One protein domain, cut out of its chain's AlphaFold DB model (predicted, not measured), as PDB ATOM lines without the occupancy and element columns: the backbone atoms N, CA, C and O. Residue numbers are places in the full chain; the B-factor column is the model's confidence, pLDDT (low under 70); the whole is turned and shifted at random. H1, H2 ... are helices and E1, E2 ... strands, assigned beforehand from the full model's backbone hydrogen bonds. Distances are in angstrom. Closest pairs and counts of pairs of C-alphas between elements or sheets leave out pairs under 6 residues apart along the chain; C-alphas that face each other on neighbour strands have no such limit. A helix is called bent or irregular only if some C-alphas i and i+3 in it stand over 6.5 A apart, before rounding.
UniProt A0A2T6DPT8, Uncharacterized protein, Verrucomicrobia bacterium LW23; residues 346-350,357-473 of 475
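This is residues 346 to 350 and 357 to 473 of the 475 residues of an uncharacterized protein of Verrucomicrobia bacterium LW23 (UniProt A0A2T6DPT8). The domain is one long, strongly twisted sheet of nine strands, stretched along the longest axis from E1 to E6, with a group of four strands toward each end and the short E7 between them. H4 covers E2 and E9 near one end of the sheet on one face; on the same face H2 stands beside E4 and E5, and H3 packs on H2 and on E8, at the level of the sheet. The printed part has 122 residues, with four named helices and nine named strands in the order H1 E1 E2 H2 E3 E4 E5 E6 H3 E7 E8 E9 H4. The sheet order is E1 E2 E9 E8 E7 E3 E4 E5 E6, antiparallel throughout, and the class is mixed, helices and strands. The whole is compact, with a radius of gyration of the C-alphas of 14.2 A and spans of 41 by 28 by 25 A.

H1, residues 346 to 349, only grazes the sheet. The edge strand E1, residues 360 to 364, forms a hairpin with E2, residues 369 to 374, where N 362 and O 371 are 2.8 A apart. H2, residues 379 to 393, only just touches H1, with 3 pairs of C-alphas within 8 A; the closest are those of Ser 348 and Lys 393, 6.9 A. E3, residues 399 to 404, E4, residues 407 to 413, E5, residues 419 to 423, and E6, residues 426 to 429, the other edge strand, make a meander, each strand the antiparallel neighbour of the one before. Across it, N 402 and O 409 are 2.8 A apart, N 412 and O 420 are 2.8 A apart, and N 421 and O 428 are 2.8 A apart. H2 lies over none of the strands, at a height of 5.1 A over the sheet; its closest C-alphas to E5 are those of Gly 391 and Val 419, 6.1 A. H3, residues 432 to 440, touches H2 about perpendicular, at 85 degrees; the closest C-alphas are those of Gly 383 and Ala 432, 4.5 A. E7, residues 443 to 445, E8, residues 448 to 452, and E9, residues 458 to 463, make a second meander, with N 450 and O 443 at 2.8 A and N 461 and O 449 at 2.8 A. E7 is also the neighbour of E3, with N 444 and O 403 at 2.7 A, and E9 that of E2, with N 372 and O 460 at 2.8 A. H3 stands at the sheet's level, and the C-alphas of Leu 439 and Phe 451 in E8 are its closest to that strand, 4.3 A. H4, residues 464 to 472, lies over E2 and, only just, E9, at a height of 7.0 A and slantwise to the strands, at 50 degrees to E2 on the local plane. H2 and H4 lie on the same face and are apart. Each O i to N i+4 pair is within hydrogen-bond range in H3 and H4, against 7 of 11 in H2, while H1 is too short for such a pair.

H1 begins with C-alpha 346 at (273.800, 194.927, 193.828). E2 measures 16.3 A from first to last C-alpha, E3 15.3 A, E4 19.8 A and E9 16.5 A. H2, 20.9 A long, begins with C-alpha 379 at (270.280, 186.448, 176.613); it is neither bent nor irregular, but only just: C-alphas 384 and 387 are 6.3 A apart. H4 ends with C-alpha 472 at (259.647, 199.582, 203.683).

The two C-alphas farthest apart are those of Lys 366 and Ala 416, 44.5 A. Residues 351 to 356 are not printed, and C-alphas 350 and 357 are 11.1 A apart across the cut. Of the links that are printed whole, each is tight. The mean pLDDT of the printed part is 88.1, and residue 473 is under 70.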
ATOM      1  N   MET A 346     275.110 195.569 193.687       84.88
ATOM      2  CA  MET A 346     273.800 194.927 193.828       84.88
ATOM      3  C   MET A 346     272.790 195.835 194.521       84.88
ATOM      4  O   MET A 346     271.647 195.917 194.076       84.88
ATOM      5  N   ALA A 347     273.219 196.576 195.546       84.38
ATOM      6  CA  ALA A 347     272.375 197.580 196.195       84.38
ATOM      7  C   ALA A 347     271.924 198.656 195.195       84.38
ATOM      8  O   ALA A 347     270.779 199.100 195.208       84.38
ATOM      9  N   SER A 348     272.808 199.027 194.269       81.31
ATOM     10  CA  SER A 348     272.485 199.987 193.217       81.31
ATOM     11  C   SER A 348     271.451 199.447 192.223       81.31
ATOM     12  O   SER A 348     270.552 200.187 191.833       81.31
ATOM     13  N   ILE A 349     271.534 198.166 191.843       83.19
ATOM     14  CA  ILE A 349     270.519 197.500 191.004       83.19
ATOM     15  C   ILE A 349     269.183 197.407 191.757       83.19
ATOM     16  O   ILE A 349     268.134 197.690 191.186       83.19
ATOM     17  N   ALA A 350     269.214 197.087 193.054       84.75
ATOM     18  CA  ALA A 350     268.029 197.032 193.914       84.75
ATOM     19  C   ALA A 350     267.357 198.400 194.143       84.75
ATOM     20  O   ALA A 350     266.249 198.471 194.670       84.75
ATOM     21  N   GLU A 357     260.707 197.806 187.661       84.06
ATOM     22  CA  GLU A 357     259.386 197.848 187.010       84.06
ATOM     23  C   GLU A 357     259.113 196.602 186.156       84.06
ATOM     24  O   GLU A 357     257.978 196.142 186.053       84.06
ATOM     25  N   SER A 358     260.162 196.016 185.578       82.75
ATOM     26  CA  SER A 358     260.063 194.775 184.801       82.75
ATOM     27  C   SER A 358     260.140 193.496 185.652       82.75
ATOM     28  O   SER A 358     260.035 192.390 185.115       82.75
ATOM     29  N   ALA A 359     260.330 193.628 186.967       88.44
ATOM     30  CA  ALA A 359     260.522 192.525 187.898       88.44
ATOM     31  C   ALA A 359     259.275 192.281 188.757       88.44
ATOM     32  O   ALA A 359     258.619 193.206 189.227       88.44
ATOM     33  N   TYR A 360     259.007 191.017 189.075       90.31
ATOM     34  CA  TYR A 360     258.085 190.668 190.149       90.31
ATOM     35  C   TYR A 360     258.805 190.829 191.482       90.31
ATOM     36  O   TYR A 360     259.672 190.019 191.821       90.31
ATOM     37  N   THR A 361     258.460 191.873 192.229       92.12
ATOM     38  CA  THR A 361     258.996 192.099 193.570       92.12
ATOM     39  C   THR A 361     258.117 191.415 194.616       92.12
ATOM     40  O   THR A 361     256.890 191.425 194.534       92.12
ATOM     41  N   ASN A 362     258.745 190.763 195.589       93.69
ATOM     42  CA  ASN A 362     258.070 190.111 196.703       93.69
ATOM     43  C   ASN A 362     258.925 190.232 197.964       93.69
ATOM     44  O   ASN A 362     260.136 190.009 197.916       93.69
ATOM     45  N   TYR A 363     258.286 190.532 199.090       93.12
ATOM     46  CA  TYR A 363     258.912 190.519 200.403       93.12
ATOM     47  C   TYR A 363     258.293 189.415 201.256       93.12
ATOM     48  O   TYR A 363     257.092 189.424 201.515       93.12
ATOM     49  N   ASP A 364     259.122 188.475 201.702       92.19
ATOM     50  CA  ASP A 364     258.741 187.455 202.669       92.19
ATOM     51  C   ASP A 364     259.155 187.909 204.080       92.19
ATOM     52  O   ASP A 364     260.328 187.770 204.455       92.19
ATOM     53  N   PRO A 365     258.215 188.425 204.897       87.94
ATOM     54  CA  PRO A 365     258.520 188.912 206.237       87.94
ATOM     55  C   PRO A 365     258.919 187.787 207.196       87.94
ATOM     56  O   PRO A 365     259.607 188.051 208.176       87.94
ATOM     57  N   LYS A 366     258.520 186.532 206.934       90.88
ATOM     58  CA  LYS A 366     258.880 185.397 207.800       90.88
ATOM     59  C   LYS A 366     260.347 185.034 207.646       90.88
ATOM     60  O   LYS A 366     260.983 184.611 208.605       90.88
ATOM     61  N   ARG A 367     260.868 185.176 206.426       89.75
ATOM     62  CA  ARG A 367     262.273 184.908 206.109       89.75
ATOM     63  C   ARG A 367     263.143 186.160 206.208       89.75
ATOM     64  O   ARG A 367     264.361 186.025 206.219       89.75
ATOM     65  N   GLY A 368     262.542 187.351 206.265       90.69
ATOM     66  CA  GLY A 368     263.270 188.616 206.173       90.69
ATOM     67  C   GLY A 368     263.996 188.742 204.833       90.69
ATOM     68  O   GLY A 368     265.143 189.185 204.791       90.69
ATOM     69  N   VAL A 369     263.357 188.275 203.753       94.25
ATOM     70  CA  VAL A 369     263.939 188.234 202.406       94.25
ATOM     71  C   VAL A 369     263.090 189.067 201.467       94.25
ATOM     72  O   VAL A 369     261.896 188.824 201.306       94.25
ATOM     73  N   TRP A 370     263.727 190.026 200.811       95.38
ATOM     74  CA  TRP A 370     263.159 190.729 199.673       95.38
ATOM     75  C   TRP A 370     263.712 190.102 198.398       95.38
ATOM     76  O   TRP A 370     264.881 189.730 198.343       95.38
ATOM     77  N   SER A 371     262.879 189.962 197.376       94.19
ATOM     78  CA  SER A 371     263.272 189.374 196.101       94.19
ATOM     79  C   SER A 371     262.663 190.149 194.942       94.19
ATOM     80  O   SER A 371     261.488 190.502 194.984       94.19
ATOM     81  N   ALA A 372     263.450 190.378 193.897       93.88
ATOM     82  CA  ALA A 372     262.992 190.827 192.592       93.88
ATOM     83  C   ALA A 372     263.274 189.726 191.571       93.88
ATOM     84  O   ALA A 372     264.405 189.257 191.445       93.88
ATOM     85  N   LYS A 373     262.233 189.287 190.864       93.19
ATOM     86  CA  LYS A 373     262.291 188.170 189.923       93.19
ATOM     87  C   LYS A 373     261.956 188.626 188.509       93.19
ATOM     88  O   LYS A 373     260.826 189.026 188.236       93.19
ATOM     89  N   TRP A 374     262.887 188.432 187.583       92.56
ATOM     90  CA  TRP A 374     262.650 188.566 186.147       92.56
ATOM     91  C   TRP A 374     262.434 187.180 185.545       92.56
ATOM     92  O   TRP A 374     263.295 186.300 185.633       92.56
ATOM     93  N   VAL A 375     261.265 186.963 184.943       90.88
ATOM     94  CA  VAL A 375     260.897 185.653 184.400       90.88
ATOM     95  C   VAL A 375     261.638 185.409 183.091       90.88
ATOM     96  O   VAL A 375     261.403 186.109 182.111       90.88
ATOM     97  N   LYS A 376     262.512 184.395 183.080       86.44
ATOM     98  CA  LYS A 376     263.269 183.926 181.906       86.44
ATOM     99  C   LYS A 376     263.787 185.063 181.006       86.44
ATOM    100  O   LYS A 376     263.407 185.124 179.829       86.44
ATOM    101  N   PRO A 377     264.640 185.968 181.521       82.75
ATOM    102  CA  PRO A 377     265.210 187.025 180.701       82.75
ATOM    103  C   PRO A 377     265.933 186.422 179.493       82.75
ATOM    104  O   PRO A 377     266.680 185.448 179.603       82.75
ATOM    105  N   ARG A 378     265.709 186.995 178.307       80.19
ATOM    106  CA  ARG A 378     266.446 186.569 177.104       80.19
ATOM    107  C   ARG A 378     267.927 186.906 177.275       80.19
ATOM    108  O   ARG A 378     268.232 187.918 177.895       80.19
ATOM    109  N   MET A 379     268.828 186.165 176.623       74.69
ATOM    110  CA  MET A 379     270.280 186.448 176.613       74.69
ATOM    111  C   MET A 379     270.618 187.919 176.326       74.69
ATOM    112  O   MET A 379     271.505 188.495 176.948       74.69
ATOM    113  N   PHE A 380     269.839 188.543 175.440       73.06
ATOM    114  CA  PHE A 380     269.903 189.972 175.142       73.06
ATOM    115  C   PHE A 380     269.827 190.867 176.395       73.06
ATOM    116  O   PHE A 380     270.581 191.824 176.494       73.06
ATOM    117  N   HIS A 381     268.989 190.535 177.382       78.56
ATOM    118  CA  HIS A 381     268.811 191.329 178.606       78.56
ATOM    119  C   HIS A 381     270.065 191.299 179.487       78.56
ATOM    120  O   HIS A 381     270.393 192.302 180.114       78.56
ATOM    121  N   PHE A 382     270.819 190.197 179.497       79.06
ATOM    122  CA  PHE A 382     272.073 190.139 180.248       79.06
ATOM    123  C   PHE A 382     273.110 191.091 179.655       79.06
ATOM    124  O   PHE A 382     273.734 191.844 180.390       79.06
ATOM    125  N   GLY A 383     273.270 191.091 178.329       77.31
ATOM    126  CA  GLY A 383     274.273 191.919 177.656       77.31
ATOM    127  C   GLY A 383     273.892 193.391 177.504       77.31
ATOM    128  O   GLY A 383     274.769 194.240 177.563       77.31
ATOM    129  N   MET A 384     272.608 193.694 177.297       80.44
ATOM    130  CA  MET A 384     272.149 195.045 176.944       80.44
ATOM    131  C   MET A 384     271.524 195.817 178.097       80.44
ATOM    132  O   MET A 384     271.373 197.027 177.989       80.44
ATOM    133  N   ILE A 385     271.130 195.132 179.169       80.62
ATOM    134  CA  ILE A 385     270.475 195.767 180.313       80.62
ATOM    135  C   ILE A 385     271.344 195.550 181.542       80.62
ATOM    136  O   ILE A 385     271.923 196.496 182.061       80.62
ATOM    137  N   LEU A 386     271.536 194.293 181.949       82.69
ATOM    138  CA  LEU A 386     272.228 193.993 183.198       82.69
ATOM    139  C   LEU A 386     273.702 194.412 183.168       82.69
ATOM    140  O   LEU A 386     274.176 195.034 184.108       82.69
ATOM    141  N   LEU A 387     274.433 194.107 182.094       85.75
ATOM    142  CA  LEU A 387     275.865 194.403 182.000       85.75
ATOM    143  C   LEU A 387     276.160 195.918 181.944       85.75
ATOM    144  O   LEU A 387     277.048 196.357 182.677       85.75
ATOM    145  N   PRO A 388     275.408 196.748 181.191       84.06
ATOM    146  CA  PRO A 388     275.490 198.203 181.297       84.06
ATOM    147  C   PRO A 388     275.106 198.721 182.678       84.06
ATOM    148  O   PRO A 388     275.846 199.533 183.222       84.06
ATOM    149  N   SER A 389     274.027 198.215 183.285       83.88
ATOM    150  CA  SER A 389     273.640 198.617 184.642       83.88
ATOM    151  C   SER A 389     274.733 198.297 185.657       83.88
ATOM    152  O   SER A 389     275.038 199.131 186.495       83.88
ATOM    153  N   ILE A 390     275.388 197.143 185.549       84.06
ATOM    154  CA  ILE A 390     276.573 196.789 186.339       84.06
ATOM    155  C   ILE A 390     277.711 197.780 186.075       84.06
ATOM    156  O   ILE A 390     278.281 198.352 187.005       84.06
ATOM    157  N   GLY A 391     278.017 198.019 184.799       84.88
ATOM    158  CA  GLY A 391     279.085 198.913 184.377       84.88
ATOM    159  C   GLY A 391     278.871 200.356 184.827       84.88
ATOM    160  O   GLY A 391     279.830 201.017 185.200       84.88
ATOM    161  N   GLU A 392     277.652 200.883 184.833       85.06
ATOM    162  CA  GLU A 392     277.360 202.243 185.299       85.06
ATOM    163  C   GLU A 392     277.669 202.451 186.781       85.06
ATOM    164  O   GLU A 392     278.035 203.557 187.174       85.06
ATOM    165  N   LYS A 393     277.540 201.404 187.602       82.19
ATOM    166  CA  LYS A 393     277.735 201.506 189.056       82.19
ATOM    167  C   LYS A 393     279.182 201.298 189.487       82.19
ATOM    168  O   LYS A 393     279.530 201.645 190.611       82.19
ATOM    169  N   ILE A 394     280.026 200.785 188.595       85.88
ATOM    170  CA  ILE A 394     281.468 200.673 188.811       85.88
ATOM    171  C   ILE A 394     282.132 201.896 188.175       85.88
ATOM    172  O   ILE A 394     281.977 202.149 186.977       85.88
ATOM    173  N   GLN A 395     282.880 202.678 188.952       86.75
ATOM    174  CA  GLN A 395     283.643 203.781 188.370       86.75
ATOM    175  C   GLN A 395     284.828 203.247 187.543       86.75
ATOM    176  O   GLN A 395     285.394 202.205 187.872       86.75
ATOM    177  N   PRO A 396     285.239 203.925 186.455       87.81
ATOM    178  CA  PRO A 396     286.450 203.544 185.733       87.81
ATOM    179  C   PRO A 396     287.671 203.510 186.668       87.81
ATOM    180  O   PRO A 396     287.940 204.482 187.368       87.81
ATOM    181  N   GLY A 397     288.405 202.396 186.676       83.75
ATOM    182  CA  GLY A 397     289.531 202.162 187.589       83.75
ATOM    183  C   GLY A 397     289.135 201.667 188.985       83.75
ATOM    184  O   GLY A 397     290.016 201.355 189.781       83.75
ATOM    185  N   GLN A 398     287.839 201.561 189.283       86.56
ATOM    186  CA  GLN A 398     287.350 200.939 190.505       86.56
ATOM    187  C   GLN A 398     287.296 199.420 190.344       86.56
ATOM    188  O   GLN A 398     286.870 198.892 189.311       86.56
ATOM    189  N   GLU A 399     287.691 198.732 191.408       88.06
ATOM    190  CA  GLU A 399     287.582 197.287 191.546       88.06
ATOM    191  C   GLU A 399     286.541 196.980 192.621       88.06
ATOM    192  O   GLU A 399     286.641 197.495 193.734       88.06
ATOM    193  N   VAL A 400     285.532 196.179 192.283       89.00
ATOM    194  CA  VAL A 400     284.480 195.741 193.209       89.00
ATOM    195  C   VAL A 400     284.625 194.245 193.414       89.00
ATOM    196  O   VAL A 400     284.506 193.472 192.461       89.00
ATOM    197  N   GLN A 401     284.894 193.833 194.648       89.62
ATOM    198  CA  GLN A 401     285.023 192.426 194.996       89.62
ATOM    199  C   GLN A 401     283.676 191.864 195.453       89.62
ATOM    200  O   GLN A 401     282.963 192.474 196.243       89.62
ATOM    201  N   THR A 402     283.331 190.686 194.950       90.88
ATOM    202  CA  THR A 402     282.096 189.957 195.265       90.88
ATOM    203  C   THR A 402     282.415 188.478 195.446       90.88
ATOM    204  O   THR A 402     283.509 188.031 195.098       90.88
ATOM    205  N   MET A 403     281.477 187.699 195.976       90.81
ATOM    206  CA  MET A 403     281.608 186.244 196.060       90.81
ATOM    207  C   MET A 403     280.733 185.591 194.994       90.81
ATOM    208  O   MET A 403     279.567 185.927 194.864       90.81
ATOM    209  N   CYS A 404     281.263 184.643 194.231       90.94
ATOM    210  CA  CYS A 404     280.517 183.875 193.240       90.94
ATOM    211  C   CYS A 404     280.711 182.387 193.525       90.94
ATOM    212  O   CYS A 404     281.833 181.887 193.460       90.94
ATOM    213  N   GLY A 405     279.649 181.683 193.921       87.25
ATOM    214  CA  GLY A 405     279.738 180.265 194.292       87.25
ATOM    215  C   GLY A 405     280.741 179.974 195.418       87.25
ATOM    216  O   GLY A 405     281.327 178.897 195.449       87.25
ATOM    217  N   GLY A 406     280.982 180.941 196.310       87.50
ATOM    218  CA  GLY A 406     281.994 180.852 197.371       87.50
ATOM    219  C   GLY A 406     283.422 181.225 196.949       87.50
ATOM    220  O   GLY A 406     284.328 181.168 197.778       87.50
ATOM    221  N   HIS A 407     283.638 181.635 195.697       89.62
ATOM    222  CA  HIS A 407     284.932 182.108 195.203       89.62
ATOM    223  C   HIS A 407     284.949 183.638 195.073       89.62
ATOM    224  O   HIS A 407     283.998 184.206 194.533       89.62
ATOM    225  N   PRO A 408     286.013 184.329 195.517       89.62
ATOM    226  CA  PRO A 408     286.120 185.769 195.345       89.62
ATOM    227  C   PRO A 408     286.315 186.117 193.867       89.62
ATOM    228  O   PRO A 408     287.200 185.591 193.190       89.62
ATOM    229  N   VAL A 409     285.489 187.035 193.384       92.06
ATOM    230  CA  VAL A 409     285.478 187.532 192.012       92.06
ATOM    231  C   VAL A 409     285.530 189.051 192.043       92.06
ATOM    232  O   VAL A 409     284.731 189.692 192.726       92.06
ATOM    233  N   THR A 410     286.444 189.632 191.272       91.62
ATOM    234  CA  THR A 410     286.614 191.084 191.196       91.62
ATOM    235  C   THR A 410     286.116 191.609 189.859       91.62
ATOM    236  O   THR A 410     286.602 191.202 188.805       91.62
ATOM    237  N   PHE A 411     285.181 192.550 189.894       90.81
ATOM    238  CA  PHE A 411     284.737 193.301 188.726       90.81
ATOM    239  C   PHE A 411     285.544 194.590 188.603       90.81
ATOM    240  O   PHE A 411     285.666 195.343 189.568       90.81
ATOM    241  N   LYS A 412     286.079 194.863 187.414       91.38
ATOM    242  CA  LYS A 412     286.827 196.086 187.110       91.38
ATOM    243  C   LYS A 412     286.226 196.768 185.900       91.38
ATOM    244  O   LYS A 412     285.880 196.103 184.928       91.38
ATOM    245  N   LYS A 413     286.135 198.094 185.914       90.56
ATOM    246  CA  LYS A 413     285.736 198.859 184.727       90.56
ATOM    247  C   LYS A 413     286.929 199.595 184.144       90.56
ATOM    248  O   LYS A 413     287.608 200.352 184.833       90.56
ATOM    249  N   THR A 414     287.165 199.406 182.853       88.81
ATOM    250  CA  THR A 414     288.204 200.138 182.120       88.81
ATOM    251  C   THR A 414     287.757 201.556 181.770       88.81
ATOM    252  O   THR A 414     286.567 201.868 181.744       88.81
ATOM    253  N   GLN A 415     288.712 202.425 181.425       87.31
ATOM    254  CA  GLN A 415     288.415 203.779 180.928       87.31
ATOM    255  C   GLN A 415     287.587 203.779 179.632       87.31
ATOM    256  O   GLN A 415     286.865 204.737 179.375       87.31
ATOM    257  N   ALA A 416     287.648 202.698 178.847       84.88
ATOM    258  CA  ALA A 416     286.834 202.515 177.647       84.88
ATOM    259  C   ALA A 416     285.363 202.163 177.951       84.88
ATOM    260  O   ALA A 416     284.548 202.110 177.035       84.88
ATOM    261  N   GLY A 417     285.016 201.913 179.219       83.00
ATOM    262  CA  GLY A 417     283.675 201.506 179.638       83.00
ATOM    263  C   GLY A 417     283.442 199.994 179.634       83.00
ATOM    264  O   GLY A 417     282.400 199.552 180.107       83.00
ATOM    265  N   ASP A 418     284.413 199.203 179.174       88.12
ATOM    266  CA  ASP A 418     284.339 197.745 179.221       88.12
ATOM    267  C   ASP A 418     284.498 197.235 180.657       88.12
ATOM    268  O   ASP A 418     285.405 197.665 181.382       88.12
ATOM    269  N   VAL A 419     283.641 196.286 181.035       90.19
ATOM    270  CA  VAL A 419     283.698 195.583 182.319       90.19
ATOM    271  C   VAL A 419     284.534 194.316 182.155       90.19
ATOM    272  O   VAL A 419     284.313 193.517 181.245       90.19
ATOM    273  N   PHE A 420     285.496 194.134 183.046       92.19
ATOM    274  CA  PHE A 420     286.343 192.960 183.161       92.19
ATOM    275  C   PHE A 420     286.033 192.242 184.463       92.19
ATOM    276  O   PHE A 420     285.646 192.846 185.464       92.19
ATOM    277  N   ILE A 421     286.210 190.934 184.425       92.75
ATOM    278  CA  ILE A 421     286.124 190.060 185.575       92.75
ATOM    279  C   ILE A 421     287.496 189.441 185.809       92.75
ATOM    280  O   ILE A 421     288.104 188.903 184.887       92.75
ATOM    281  N   SER A 422     287.967 189.513 187.048       91.25
ATOM    282  CA  SER A 422     289.136 188.788 187.520       91.25
ATOM    283  C   SER A 422     288.691 187.688 188.475       91.25
ATOM    284  O   SER A 422     288.125 187.963 189.536       91.25
ATOM    285  N   ALA A 423     288.923 186.441 188.076       87.44
ATOM    286  CA  ALA A 423     288.679 185.253 188.887       87.44
ATOM    287  C   ALA A 423     289.931 184.372 188.840       87.44
ATOM    288  O   ALA A 423     290.480 184.124 187.768       87.44
ATOM    289  N   ASN A 424     290.414 183.917 190.000       84.31
ATOM    290  CA  ASN A 424     291.619 183.078 190.112       84.31
ATOM    291  C   ASN A 424     292.871 183.671 189.427       84.31
ATOM    292  O   ASN A 424     293.688 182.945 188.865       84.31
ATOM    293  N   GLY A 425     293.010 185.001 189.440       83.44
ATOM    294  CA  GLY A 425     294.135 185.705 188.815       83.44
ATOM    295  C   GLY A 425     294.057 185.819 187.289       83.44
ATOM    296  O   GLY A 425     294.944 186.429 186.694       83.44
ATOM    297  N   GLN A 426     293.010 185.287 186.650       88.19
ATOM    298  CA  GLN A 426     292.746 185.518 185.234       88.19
ATOM    299  C   GLN A 426     291.757 186.659 185.054       88.19
ATOM    300  O   GLN A 426     290.634 186.605 185.552       88.19
ATOM    301  N   GLU A 427     292.183 187.677 184.310       91.38
ATOM    302  CA  GLU A 427     291.343 188.798 183.913       91.38
ATOM    303  C   GLU A 427     290.781 188.560 182.509       91.38
ATOM    304  O   GLU A 427     291.519 188.333 181.548       91.38
ATOM    305  N   LYS A 428     289.455 188.606 182.388       92.56
ATOM    306  CA  LYS A 428     288.729 188.405 181.134       92.56
ATOM    307  C   LYS A 428     287.701 189.513 180.951       92.56
ATOM    308  O   LYS A 428     287.062 189.942 181.910       92.56
ATOM    309  N   LYS A 429     287.501 189.966 179.711       92.69
ATOM    310  CA  LYS A 429     286.390 190.868 179.382       92.69
ATOM    311  C   LYS A 429     285.066 190.161 179.669       92.69
ATOM    312  O   LYS A 429     284.837 189.065 179.158       92.69
ATOM    313  N   LEU A 430     284.202 190.786 180.463       91.44
ATOM    314  CA  LEU A 430     282.915 190.222 180.840       91.44
ATOM    315  C   LEU A 430     281.982 190.238 179.623       91.44
ATOM    316  O   LEU A 430     281.569 191.298 179.155       91.44
ATOM    317  N   SER A 431     281.664 189.059 179.091       90.56
ATOM    318  CA  SER A 431     280.644 188.900 178.053       90.56
ATOM    319  C   SER A 431     279.274 188.570 178.658       90.56
ATOM    320  O   SER A 431     279.169 188.173 179.817       90.56
ATOM    321  N   ALA A 432     278.204 188.673 177.863       88.50
ATOM    322  CA  ALA A 432     276.861 188.271 178.299       88.50
ATOM    323  C   ALA A 432     276.777 186.777 178.670       88.50
ATOM    324  O   ALA A 432     276.035 186.407 179.579       88.50
ATOM    325  N   ASN A 433     277.551 185.926 177.984       89.19
ATOM    326  CA  ASN A 433     277.637 184.497 178.293       89.19
ATOM    327  C   ASN A 433     278.366 184.265 179.617       89.19
ATOM    328  O   ASN A 433     277.876 183.507 180.446       89.19
ATOM    329  N   ASP A 434     279.487 184.958 179.836       89.75
ATOM    330  CA  ASP A 434     280.230 184.853 181.096       89.75
ATOM    331  C   ASP A 434     279.375 185.336 182.273       89.75
ATOM    332  O   ASP A 434     279.296 184.661 183.295       89.75
ATOM    333  N   LEU A 435     278.661 186.457 182.106       89.62
ATOM    334  CA  LEU A 435     277.743 186.973 183.120       89.62
ATOM    335  C   LEU A 435     276.651 185.961 183.462       89.62
ATOM    336  O   LEU A 435     276.368 185.739 184.636       89.62
ATOM    337  N   ARG A 436     276.064 185.301 182.461       89.50
ATOM    338  CA  ARG A 436     275.096 184.231 182.707       89.50
ATOM    339  C   ARG A 436     275.703 183.092 183.533       89.50
ATOM    340  O   ARG A 436     275.093 182.701 184.523       89.50
ATOM    341  N   SER A 437     276.887 182.600 183.173       89.88
ATOM    342  CA  SER A 437     277.553 181.513 183.907       89.88
ATOM    343  C   SER A 437     277.867 181.887 185.363       89.88
ATOM    344  O   SER A 437     277.732 181.062 186.266       89.88
ATOM    345  N   LEU A 438     278.232 183.147 185.622       90.38
ATOM    346  CA  LEU A 438     278.430 183.649 186.990       90.38
ATOM    347  C   LEU A 438     277.126 183.664 187.786       90.38
ATOM    348  O   LEU A 438     277.100 183.295 188.958       90.38
ATOM    349  N   LEU A 439     276.029 184.068 187.149       91.69
ATOM    350  CA  LEU A 439     274.720 184.122 187.792       91.69
ATOM    351  C   LEU A 439     274.166 182.726 188.088       91.69
ATOM    352  O   LEU A 439     273.481 182.551 189.092       91.69
ATOM    353  N   GLU A 440     274.500 181.720 187.282       92.25
ATOM    354  CA  GLU A 440     274.219 180.312 187.603       92.25
ATOM    355  C   GLU A 440     274.950 179.859 188.882       92.25
ATOM    356  O   GLU A 440     274.443 179.012 189.616       92.25
ATOM    357  N   SER A 441     276.093 180.478 189.195       90.81
ATOM    358  CA  SER A 441     276.899 180.191 190.389       90.81
ATOM    359  C   SER A 441     276.543 181.049 191.610       90.81
ATOM    360  O   SER A 441     277.150 180.863 192.659       90.81
ATOM    361  N   ARG A 442     275.543 181.938 191.505       93.12
ATOM    362  CA  ARG A 442     275.094 182.885 192.546       93.12
ATOM    363  C   ARG A 442     276.174 183.887 192.966       93.12
ATOM    364  O   ARG A 442     277.167 183.536 193.595       93.12
ATOM    365  N   VAL A 443     275.946 185.157 192.632       91.94
ATOM    366  CA  VAL A 443     276.832 186.274 192.978       91.94
ATOM    367  C   VAL A 443     276.305 186.962 194.232       91.94
ATOM    368  O   VAL A 443     275.196 187.483 194.230       91.94
ATOM    369  N   GLU A 444     277.092 186.984 195.296       92.31
ATOM    370  CA  GLU A 444     276.749 187.526 196.606       92.31
ATOM    371  C   GLU A 444     277.617 188.741 196.945       92.31
ATOM    372  O   GLU A 444     278.827 188.760 196.697       92.31
ATOM    373  N   SER A 445     276.985 189.767 197.514       89.81
ATOM    374  CA  SER A 445     277.644 191.001 197.944       89.81
ATOM    375  C   SER A 445     276.854 191.671 199.067       89.81
ATOM    376  O   SER A 445     275.743 192.141 198.842       89.81
ATOM    377  N   GLU A 446     277.432 191.730 200.270       87.00
ATOM    378  CA  GLU A 446     276.916 192.447 201.456       87.00
ATOM    379  C   GLU A 446     275.391 192.318 201.669       87.00
ATOM    380  O   GLU A 446     274.637 193.291 201.651       87.00
ATOM    381  N   GLY A 447     274.907 191.087 201.838       88.00
ATOM    382  CA  GLY A 447     273.487 190.825 202.106       88.00
ATOM    383  C   GLY A 447     272.581 190.832 200.870       88.00
ATOM    384  O   GLY A 447     271.390 190.542 201.009       88.00
ATOM    385  N   PHE A 448     273.134 191.080 199.679       92.44
ATOM    386  CA  PHE A 448     272.484 190.848 198.392       92.44
ATOM    387  C   PHE A 448     272.995 189.573 197.726       92.44
ATOM    388  O   PHE A 448     274.170 189.223 197.844       92.44
ATOM    389  N   ALA A 449     272.123 188.918 196.965       93.00
ATOM    390  CA  ALA A 449     272.474 187.813 196.088       93.00
ATOM    391  C   ALA A 449     271.770 187.965 194.737       93.00
ATOM    392  O   ALA A 449     270.553 188.101 194.680       93.00
ATOM    393  N   LEU A 450     272.518 187.908 193.643       92.44
ATOM    394  CA  LEU A 450     272.002 187.925 192.278       92.44
ATOM    395  C   LEU A 450     272.331 186.590 191.608       92.44
ATOM    396  O   LEU A 450     273.497 186.196 191.524       92.44
ATOM    397  N   PHE A 451     271.311 185.870 191.146       93.56
ATOM    398  CA  PHE A 451     271.494 184.532 190.590       93.56
ATOM    399  C   PHE A 451     270.413 184.141 189.587       93.56
ATOM    400  O   PHE A 451     269.356 184.765 189.501       93.56
ATOM    401  N   LEU A 452     270.685 183.079 188.831       92.94
ATOM    402  CA  LEU A 452     269.704 182.417 187.984       92.94
ATOM    403  C   LEU A 452     269.135 181.197 188.699       92.94
ATOM    404  O   LEU A 452     269.871 180.319 189.145       92.94
ATOM    405  N   ASP A 453     267.810 181.135 188.811       92.50
ATOM    406  CA  ASP A 453     267.147 179.950 189.338       92.50
ATOM    407  C   ASP A 453     267.185 178.789 188.329       92.50
ATOM    408  O   ASP A 453     267.459 178.953 187.138       92.50
ATOM    409  N   LYS A 454     266.845 177.581 188.794       89.31
ATOM    410  CA  LYS A 454     266.776 176.380 187.938       89.31
ATOM    411  C   LYS A 454     265.764 176.503 186.790       89.31
ATOM    412  O   LYS A 454     265.808 175.717 185.849       89.31
ATOM    413  N   GLY A 455     264.831 177.450 186.878       88.25
ATOM    414  CA  GLY A 455     263.864 177.774 185.834       88.25
ATOM    415  C   GLY A 455     264.376 178.793 184.812       88.25
ATOM    416  O   GLY A 455     263.630 179.121 183.886       88.25
ATOM    417  N   GLY A 456     265.610 179.285 184.966       88.00
ATOM    418  CA  GLY A 456     266.220 180.320 184.137       88.00
ATOM    419  C   GLY A 456     265.739 181.736 184.453       88.00
ATOM    420  O   GLY A 456     265.923 182.626 183.629       88.00
ATOM    421  N   ASN A 457     265.086 181.959 185.595       91.44
ATOM    422  CA  ASN A 457     264.670 183.286 186.043       91.44
ATOM    423  C   ASN A 457     265.833 183.980 186.746       91.44
ATOM    424  O   ASN A 457     266.509 183.362 187.564       91.44
ATOM    425  N   LEU A 458     266.025 185.266 186.465       91.81
ATOM    426  CA  LEU A 458     266.977 186.086 187.207       91.81
ATOM    427  C   LEU A 458     266.313 186.528 188.505       91.81
ATOM    428  O   LEU A 458     265.183 187.018 188.484       91.81
ATOM    429  N   ILE A 459     267.002 186.332 189.618       93.31
ATOM    430  CA  ILE A 459     266.525 186.692 190.945       93.31
ATOM    431  C   ILE A 459     267.586 187.556 191.613       93.31
ATOM    432  O   ILE A 459     268.744 187.156 191.713       93.31
ATOM    433  N   LEU A 460     267.171 188.736 192.066       93.62
ATOM    434  CA  LEU A 460     267.914 189.569 193.001       93.62
ATOM    435  C   LEU A 460     267.264 189.417 194.373       93.62
ATOM    436  O   LEU A 460     266.129 189.841 194.565       93.62
ATOM    437  N   GLU A 461     267.966 188.799 195.308       94.62
ATOM    438  CA  GLU A 461     267.569 188.676 196.706       94.62
ATOM    439  C   GLU A 461     268.330 189.695 197.554       94.62
ATOM    440  O   GLU A 461     269.519 189.933 197.351       94.62
ATOM    441  N   ALA A 462     267.644 190.263 198.537       94.38
ATOM    442  CA  ALA A 462     268.234 191.008 199.636       94.38
ATOM    443  C   ALA A 462     267.789 190.362 200.949       94.38
ATOM    444  O   ALA A 462     266.667 189.856 201.055       94.38
ATOM    445  N   THR A 463     268.658 190.379 201.954       93.12
ATOM    446  CA  THR A 463     268.430 189.733 203.254       93.12
ATOM    447  C   THR A 463     268.667 190.705 204.408       93.12
ATOM    448  O   THR A 463     269.344 191.723 204.253       93.12
ATOM    449  N   GLY A 464     268.087 190.410 205.574       88.69
ATOM    450  CA  GLY A 464     268.327 191.171 206.802       88.69
ATOM    451  C   GLY A 464     267.833 192.618 206.719       88.69
ATOM    452  O   GLY A 464     266.724 192.886 206.255       88.69
ATOM    453  N   GLU A 465     268.660 193.561 207.167       87.44
ATOM    454  CA  GLU A 465     268.317 194.989 207.196       87.44
ATOM    455  C   GLU A 465     268.099 195.574 205.790       87.44
ATOM    456  O   GLU A 465     267.197 196.388 205.580       87.44
ATOM    457  N   GLN A 466     268.848 195.086 204.795       89.50
ATOM    458  CA  GLN A 466     268.698 195.514 203.400       89.50
ATOM    459  C   GLN A 466     267.327 195.121 202.837       89.50
ATOM    460  O   GLN A 466     266.678 195.913 202.154       89.50
ATOM    461  N   ALA A 467     266.843 193.923 203.181       90.44
ATOM    462  CA  ALA A 467     265.512 193.467 202.790       90.44
ATOM    463  C   ALA A 467     264.406 194.346 203.385       90.44
ATOM    464  O   ALA A 467     263.477 194.735 202.679       90.44
ATOM    465  N   ALA A 468     264.528 194.687 204.671       86.69
ATOM    466  CA  ALA A 468     263.565 195.539 205.361       86.69
ATOM    467  C   ALA A 468     263.530 196.960 204.770       86.69
ATOM    468  O   ALA A 468     262.450 197.511 204.565       86.69
ATOM    469  N   SER A 469     264.692 197.526 204.426       87.31
ATOM    470  CA  SER A 469     264.802 198.839 203.772       87.31
ATOM    471  C   SER A 469     264.117 198.868 202.397       87.31
ATOM    472  O   SER A 469     263.412 199.823 202.060       87.31
ATOM    473  N   LEU A 470     264.260 197.794 201.613       86.88
ATOM    474  CA  LEU A 470     263.630 197.665 200.294       86.88
ATOM    475  C   LEU A 470     262.126 197.396 200.374       86.88
ATOM    476  O   LEU A 470     261.375 197.905 199.549       86.88
ATOM    477  N   ALA A 471     261.678 196.642 201.377       84.94
ATOM    478  CA  ALA A 471     260.260 196.382 201.614       84.94
ATOM    479  C   ALA A 471     259.516 197.589 202.210       84.94
ATOM    480  O   ALA A 471     258.339 197.799 201.923       84.94
ATOM    481  N   GLY A 472     260.197 198.383 203.045       71.06
ATOM    482  CA  GLY A 472     259.647 199.582 203.683       71.06
ATOM    483  C   GLY A 472     259.438 200.750 202.717       71.06
ATOM    484  O   GLY A 472     258.587 201.608 202.960       71.06
ATOM    485  N   LYS A 473     260.153 200.765 201.585       61.97
ATOM    486  CA  LYS A 473     259.847 201.642 200.452       61.97
ATOM    487  C   LYS A 473     258.620 201.087 199.726       61.97
ATOM    488  O   LYS A 473     258.748 200.345 198.759       61.97
TER     489      LYS A 473